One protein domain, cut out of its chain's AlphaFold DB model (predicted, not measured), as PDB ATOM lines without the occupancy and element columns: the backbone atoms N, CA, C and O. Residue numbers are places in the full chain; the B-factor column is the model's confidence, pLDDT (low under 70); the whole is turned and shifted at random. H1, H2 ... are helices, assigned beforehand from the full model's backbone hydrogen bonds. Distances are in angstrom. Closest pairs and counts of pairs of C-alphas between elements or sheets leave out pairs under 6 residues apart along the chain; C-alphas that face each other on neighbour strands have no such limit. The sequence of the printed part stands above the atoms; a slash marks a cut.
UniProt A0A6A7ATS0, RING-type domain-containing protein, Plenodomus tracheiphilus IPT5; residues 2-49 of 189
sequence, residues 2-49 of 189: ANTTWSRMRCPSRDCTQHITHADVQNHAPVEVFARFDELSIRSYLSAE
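Overview. This is residues 2 to 49 of the 189 residues of the protein "RING-type domain-containing protein" of Plenodomus tracheiphilus IPT5 (UniProt A0A6A7ATS0). A long helix, H3, makes one side of a flat model; the short helix H2 runs back beside the first part of H3, and the one-turn helix H1 lies near its later half. Between H1 and H2 a long loop, residues 9 to 21, runs out to one end of the model at Asp 15 and comes back. The printed part has 48 residues with three named helices, in the order H1, H2, H3, and no named strand; the class is all helix. It is only just loose, close to compact, with a radius of gyration of the C-alphas of 11.6 A, and its C-alphas span 34 by 25 by 12 A.

Along the chain. The printed part begins at Ala 2, and H1 follows with residues 5 to 8, 5.7 A from first to last C-alpha; C-alpha 5 is at (150.086, 191.822, 96.650). After residues 9 to 21, which hold no named element, H2 takes residues 22 to 28 and measures 10.2 A, with C-alpha 22 at (143.608, 180.882, 96.182). H3, residues 31 to 47, is the longest helix, with 17 residues and 24.0 A from first to last C-alpha. It ends with C-alpha 47 at (149.393, 192.741, 84.770).

Arrangement. H1 and H3 are close but not clearly touching, with 1 pair of C-alphas within 8 A; the closest are those of Trp 6 and Ser 41, 7.5 A apart. H1 and H2 are only just apart, with their closest C-alphas at 8.1 A. H2 and H3 only just touch, with 3 pairs of C-alphas within 8 A; the closest are those of Gln 26 and Phe 34, 5.8 A apart. H3 touches H2 with residues 34 to 38 alone. The two run opposite ways at a shallow tilt of 10 degrees and form a helical hairpin; their centres are 11.9 A apart. In H2 and H3 every O i to N i+4 pair is within hydrogen-bond range, while H1 is too short for such a pair and its one O i to N i+3 pair is not within range.

Size, cuts and confidence. The two C-alphas farthest apart are those of Asp 15 and Glu 49, at 34.6 A, while the first and last printed C-alphas, those of Ala 2 and Glu 49, are 8.1 A apart. The printed part has no cut. The link from H1 to H2, 13 residues, is long, and the link from H2 to H3, 2 residues, is tight. The mean pLDDT of the printed part is 85.4; residues 2 to 4 are under 70.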
ATOM      1  N   ALA A   2     155.066 185.789  89.543       48.22
ATOM      2  CA  ALA A   2     154.462 187.111  89.678       48.22
ATOM      3  C   ALA A   2     154.166 187.394  91.156       48.22
ATOM      4  O   ALA A   2     153.523 186.612  91.853       48.22
ATOM      5  N   ASN A   3     154.737 188.485  91.644       56.00
ATOM      6  CA  ASN A   3     154.780 188.844  93.048       56.00
ATOM      7  C   ASN A   3     153.579 189.728  93.386       56.00
ATOM      8  O   ASN A   3     153.685 190.947  93.506       56.00
ATOM      9  N   THR A   4     152.412 189.103  93.418       64.50
ATOM     10  CA  THR A   4     151.122 189.772  93.538       64.50
ATOM     11  C   THR A   4     150.838 190.146  94.994       64.50
ATOM     12  O   THR A   4     151.063 189.351  95.900       64.50
ATOM     13  N   THR A   5     150.321 191.347  95.267       71.69
ATOM     14  CA  THR A   5     150.086 191.822  96.650       71.69
ATOM     15  C   THR A   5     149.190 190.879  97.466       71.69
ATOM     16  O   THR A   5     149.393 190.726  98.668       71.69
ATOM     17  N   TRP A   6     148.238 190.199  96.817       79.69
ATOM     18  CA  TRP A   6     147.308 189.286  97.479       79.69
ATOM     19  C   TRP A   6     147.962 187.962  97.918       79.69
ATOM     20  O   TRP A   6     147.619 187.444  98.977       79.69
ATOM     21  N   SER A   7     148.951 187.440  97.180       76.94
ATOM     22  CA  SER A   7     149.612 186.160  97.502       76.94
ATOM     23  C   SER A   7     150.564 186.255  98.703       76.94
ATOM     24  O   SER A   7     151.091 185.251  99.179       76.94
ATOM     25  N   ARG A   8     150.751 187.470  99.232       82.00
ATOM     26  CA  ARG A   8     151.501 187.772 100.458       82.00
ATOM     27  C   ARG A   8     150.613 187.919 101.695       82.00
ATOM     28  O   ARG A   8     151.129 188.175 102.783       82.00
ATOM     29  N   MET A   9     149.292 187.796 101.556       85.44
ATOM     30  CA  MET A   9     148.381 187.917 102.693       85.44
ATOM     31  C   MET A   9     148.540 186.719 103.631       85.44
ATOM     32  O   MET A   9     148.428 185.564 103.221       85.44
ATOM     33  N   ARG A  10     148.816 187.013 104.903       88.38
ATOM     34  CA  ARG A  10     148.944 186.015 105.967       88.38
ATOM     35  C   ARG A  10     147.621 185.825 106.689       88.38
ATOM     36  O   ARG A  10     146.774 186.718 106.701       88.38
ATOM     37  N   CYS A  11     147.483 184.668 107.322       86.81
ATOM     38  CA  CYS A  11     146.394 184.399 108.242       86.81
ATOM     39  C   CYS A  11     146.306 185.514 109.311       86.81
ATOM     40  O   CYS A  11     147.328 185.860 109.906       86.81
ATOM     41  N   PRO A  12     145.111 186.068 109.589       87.19
ATOM     42  CA  PRO A  12     144.935 187.102 110.615       87.19
ATOM     43  C   PRO A  12     145.208 186.644 112.060       87.19
ATOM     44  O   PRO A  12     145.263 187.471 112.969       87.19
ATOM     45  N   SER A  13     145.340 185.337 112.301       87.62
ATOM     46  CA  SER A  13     145.589 184.769 113.629       87.62
ATOM     47  C   SER A  13     147.005 185.074 114.126       87.62
ATOM     48  O   SER A  13     147.974 184.938 113.383       87.62
ATOM     49  N   ARG A  14     147.133 185.432 115.412       81.56
ATOM     50  CA  ARG A  14     148.379 185.947 116.016       81.56
ATOM     51  C   ARG A  14     149.588 185.012 115.901       81.56
ATOM     52  O   ARG A  14     150.699 185.508 115.752       81.56
ATOM     53  N   ASP A  15     149.361 183.700 115.907       88.19
ATOM     54  CA  ASP A  15     150.424 182.682 115.904       88.19
ATOM     55  C   ASP A  15     150.524 181.915 114.575       88.19
ATOM     56  O   ASP A  15     151.183 180.879 114.490       88.19
ATOM     57  N   CYS A  16     149.857 182.396 113.520       87.31
ATOM     58  CA  CYS A  16     149.825 181.719 112.231       87.31
ATOM     59  C   CYS A  16     150.647 182.471 111.176       87.31
ATOM     60  O   CYS A  16     150.326 183.592 110.788       87.31
ATOM     61  N   THR A  17     151.685 181.817 110.653       85.38
ATOM     62  CA  THR A  17     152.531 182.345 109.562       85.38
ATOM     63  C   THR A  17     152.090 181.830 108.185       85.38
ATOM     64  O   THR A  17     152.747 182.090 107.177       85.38
ATOM     65  N   GLN A  18     150.985 181.083 108.117       87.31
ATOM     66  CA  GLN A  18     150.474 180.538 106.863       87.31
ATOM     67  C   GLN A  18     149.928 181.656 105.966       87.31
ATOM     68  O   GLN A  18     149.291 182.602 106.440       87.31
ATOM     69  N   HIS A  19     150.192 181.542 104.666       88.88
ATOM     70  CA  HIS A  19     149.654 182.443 103.651       88.88
ATOM     71  C   HIS A  19     148.306 181.932 103.164       88.88
ATOM     72  O   HIS A  19     148.111 180.723 103.041       88.88
ATOM     73  N   ILE A  20     147.399 182.859 102.877       88.56
ATOM     74  CA  ILE A  20     146.099 182.543 102.296       88.56
ATOM     75  C   ILE A  20     146.325 182.151 100.836       88.56
ATOM     76  O   ILE A  20     146.831 182.948 100.042       88.56
ATOM     77  N   THR A  21     145.971 180.920 100.483       88.56
ATOM     78  CA  THR A  21     146.039 180.433  99.104       88.56
ATOM     79  C   THR A  21     144.751 180.755  98.349       88.56
ATOM     80  O   THR A  21     143.709 181.024  98.943       88.56
ATOM     81  N   HIS A  22     144.803 180.708  97.016       90.19
ATOM     82  CA  HIS A  22     143.608 180.882  96.182       90.19
ATOM     83  C   HIS A  22     142.525 179.835  96.506       90.19
ATOM     84  O   HIS A  22     141.355 180.186  96.652       90.19
ATOM     85  N   ALA A  23     142.936 178.588  96.763       90.31
ATOM     86  CA  ALA A  23     142.046 177.504  97.179       90.31
ATOM     87  C   ALA A  23     141.383 177.761  98.545       90.31
ATOM     88  O   ALA A  23     140.215 177.423  98.732       90.31
ATOM     89  N   ASP A  24     142.083 178.392  99.494       90.38
ATOM     90  CA  ASP A  24     141.489 178.756 100.788       90.38
ATOM     91  C   ASP A  24     140.349 179.764 100.601       90.38
ATOM     92  O   ASP A  24     139.282 179.623 101.197       90.38
ATOM     93  N   VAL A  25     140.534 180.756  99.722       90.88
ATOM     94  CA  VAL A  25     139.473 181.723  99.402       90.88
ATOM     95  C   VAL A  25     138.304 181.028  98.705       90.88
ATOM     96  O   VAL A  25     137.159 181.293  99.056       90.88
ATOM     97  N   GLN A  26     138.571 180.094  97.787       92.12
ATOM     98  CA  GLN A  26     137.531 179.313  97.111       92.12
ATOM     99  C   GLN A  26     136.655 178.512  98.077       92.12
ATOM    100  O   GLN A  26     135.440 178.443  97.898       92.12
ATOM    101  N   ASN A  27     137.262 177.912  99.100       93.50
ATOM    102  CA  ASN A  27     136.559 177.039 100.037       93.50
ATOM    103  C   ASN A  27     135.804 177.799 101.135       93.50
ATOM    104  O   ASN A  27     134.857 177.261 101.710       93.50
ATOM    105  N   HIS A  28     136.229 179.023 101.462       91.94
ATOM    106  CA  HIS A  28     135.716 179.761 102.620       91.94
ATOM    107  C   HIS A  28     134.934 181.032 102.274       91.94
ATOM    108  O   HIS A  28     134.161 181.506 103.108       91.94
ATOM    109  N   ALA A  29     135.115 181.604 101.082       92.00
ATOM    110  CA  ALA A  29     134.402 182.809 100.678       92.00
ATOM    111  C   ALA A  29     133.039 182.479 100.039       92.00
ATOM    112  O   ALA A  29     132.891 181.456  99.368       92.00
ATOM    113  N   PRO A  30     132.036 183.365 100.179       95.25
ATOM    114  CA  PRO A  30     130.826 183.301  99.369       95.25
ATOM    115  C   PRO A  30     131.156 183.346  97.872       95.25
ATOM    116  O   PRO A  30     132.098 184.027  97.465       95.25
ATOM    117  N   VAL A  31     130.338 182.685  97.048       93.44
ATOM    118  CA  VAL A  31     130.574 182.528  95.599       93.44
ATOM    119  C   VAL A  31     130.820 183.865  94.893       93.44
ATOM    120  O   VAL A  31     131.750 183.977  94.103       93.44
ATOM    121  N   GLU A  32     130.040 184.900  95.212       93.38
ATOM    122  CA  GLU A  32     130.193 186.239  94.622       93.38
ATOM    123  C   GLU A  32     131.538 186.891  94.980       93.38
ATOM    124  O   GLU A  32     132.181 187.527  94.143       93.38
ATOM    125  N   VAL A  33     131.995 186.700  96.221       93.06
ATOM    126  CA  VAL A  33     133.278 187.226  96.700       93.06
ATOM    127  C   VAL A  33     134.431 186.471  96.050       93.06
ATOM    128  O   VAL A  33     135.403 187.095  95.627       93.06
ATOM    129  N   PHE A  34     134.310 185.147  95.934       93.69
ATOM    130  CA  PHE A  34     135.307 184.327  95.260       93.69
ATOM    131  C   PHE A  34     135.415 184.672  93.773       93.69
ATOM    132  O   PHE A  34     136.527 184.850  93.298       93.69
ATOM    133  N   ALA A  35     134.298 184.850  93.062       92.75
ATOM    134  CA  ALA A  35     134.310 185.224  91.646       92.75
ATOM    135  C   ALA A  35     135.070 186.541  91.415       92.75
ATOM    136  O   ALA A  35     135.950 186.620  90.560       92.75
ATOM    137  N   ARG A  36     134.797 187.555  92.245       91.88
ATOM    138  CA  ARG A  36     135.524 188.828  92.198       91.88
ATOM    139  C   ARG A  36     137.002 188.672  92.567       91.88
ATOM    140  O   ARG A  36     137.858 189.321  91.971       91.88
ATOM    141  N   PHE A  37     137.316 187.858  93.573       91.19
ATOM    142  CA  PHE A  37     138.699 187.583  93.962       91.19
ATOM    143  C   PHE A  37     139.468 186.877  92.840       91.19
ATOM    144  O   PHE A  37     140.593 187.271  92.545       91.19
ATOM    145  N   ASP A  38     138.854 185.884  92.201       91.38
ATOM    146  CA  ASP A  38     139.434 185.109  91.111       91.38
ATOM    147  C   ASP A  38     139.774 186.010  89.920       91.38
ATOM    148  O   ASP A  38     140.933 186.070  89.504       91.38
ATOM    149  N   GLU A  39     138.818 186.831  89.476       88.44
ATOM    150  CA  GLU A  39     139.022 187.818  88.411       88.44
ATOM    151  C   GLU A  39     140.186 188.775  88.726       88.44
ATOM    152  O   GLU A  39     141.101 188.953  87.917       88.44
ATOM    153  N   LEU A  40     140.204 189.357  89.930       87.06
ATOM    154  CA  LEU A  40     141.267 190.272  90.354       87.06
ATOM    155  C   LEU A  40     142.623 189.568  90.486       87.06
ATOM    156  O   LEU A  40     143.663 190.177  90.218       87.06
ATOM    157  N   SER A  41     142.629 188.294  90.880       88.56
ATOM    158  CA  SER A  41     143.849 187.500  91.017       88.56
ATOM    159  C   SER A  41     144.494 187.232  89.657       88.56
ATOM    160  O   SER A  41     145.693 187.481  89.496       88.56
ATOM    161  N   ILE A  42     143.685 186.840  88.665       85.69
ATOM    162  CA  ILE A  42     144.087 186.647  87.270       85.69
ATOM    163  C   ILE A  42     144.557 187.976  86.696       85.69
ATOM    164  O   ILE A  42     145.650 188.061  86.134       85.69
ATOM    165  N   ARG A  43     143.781 189.044  86.907       84.25
ATOM    166  CA  ARG A  43     144.116 190.378  86.416       84.25
ATOM    167  C   ARG A  43     145.462 190.853  86.926       84.25
ATOM    168  O   ARG A  43     146.252 191.404  86.161       84.25
ATOM    169  N   SER A  44     145.730 190.616  88.205       83.81
ATOM    170  CA  SER A  44     146.971 191.038  88.828       83.81
ATOM    171  C   SER A  44     148.160 190.160  88.421       83.81
ATOM    172  O   SER A  44     149.249 190.692  88.210       83.81
ATOM    173  N   TYR A  45     147.959 188.854  88.214       83.19
ATOM    174  CA  TYR A  45     148.971 187.977  87.616       83.19
ATOM    175  C   TYR A  45     149.339 188.423  86.194       83.19
ATOM    176  O   TYR A  45     150.514 188.617  85.900       83.19
ATOM    177  N   LEU A  46     148.339 188.652  85.339       83.06
ATOM    178  CA  LEU A  46     148.541 189.071  83.950       83.06
ATOM    179  C   LEU A  46     149.162 190.465  83.854       83.06
ATOM    180  O   LEU A  46     150.041 190.677  83.034       83.06
ATOM    181  N   SER A  47     148.791 191.397  84.738       78.75
ATOM    182  CA  SER A  47     149.393 192.741  84.770       78.75
ATOM    183  C   SER A  47     150.882 192.764  85.132       78.75
ATOM    184  O   SER A  47     151.537 193.781  84.925       78.75
ATOM    185  N   ALA A  48     151.416 191.677  85.700       77.69
ATOM    186  CA  ALA A  48     152.845 191.560  85.975       77.69
ATOM    187  C   ALA A  48     153.658 191.241  84.710       77.69
ATOM    188  O   ALA A  48     154.874 191.424  84.713       77.69
ATOM    189  N   GLU A  49     152.999 190.760  83.655       80.19
ATOM    190  CA  GLU A  49     153.618 190.462  82.371       80.19
ATOM    191  C   GLU A  49     153.645 191.726  81.508       80.19
ATOM    192  O   GLU A  49     152.610 192.341  81.252       80.19
TER     193      GLU A  49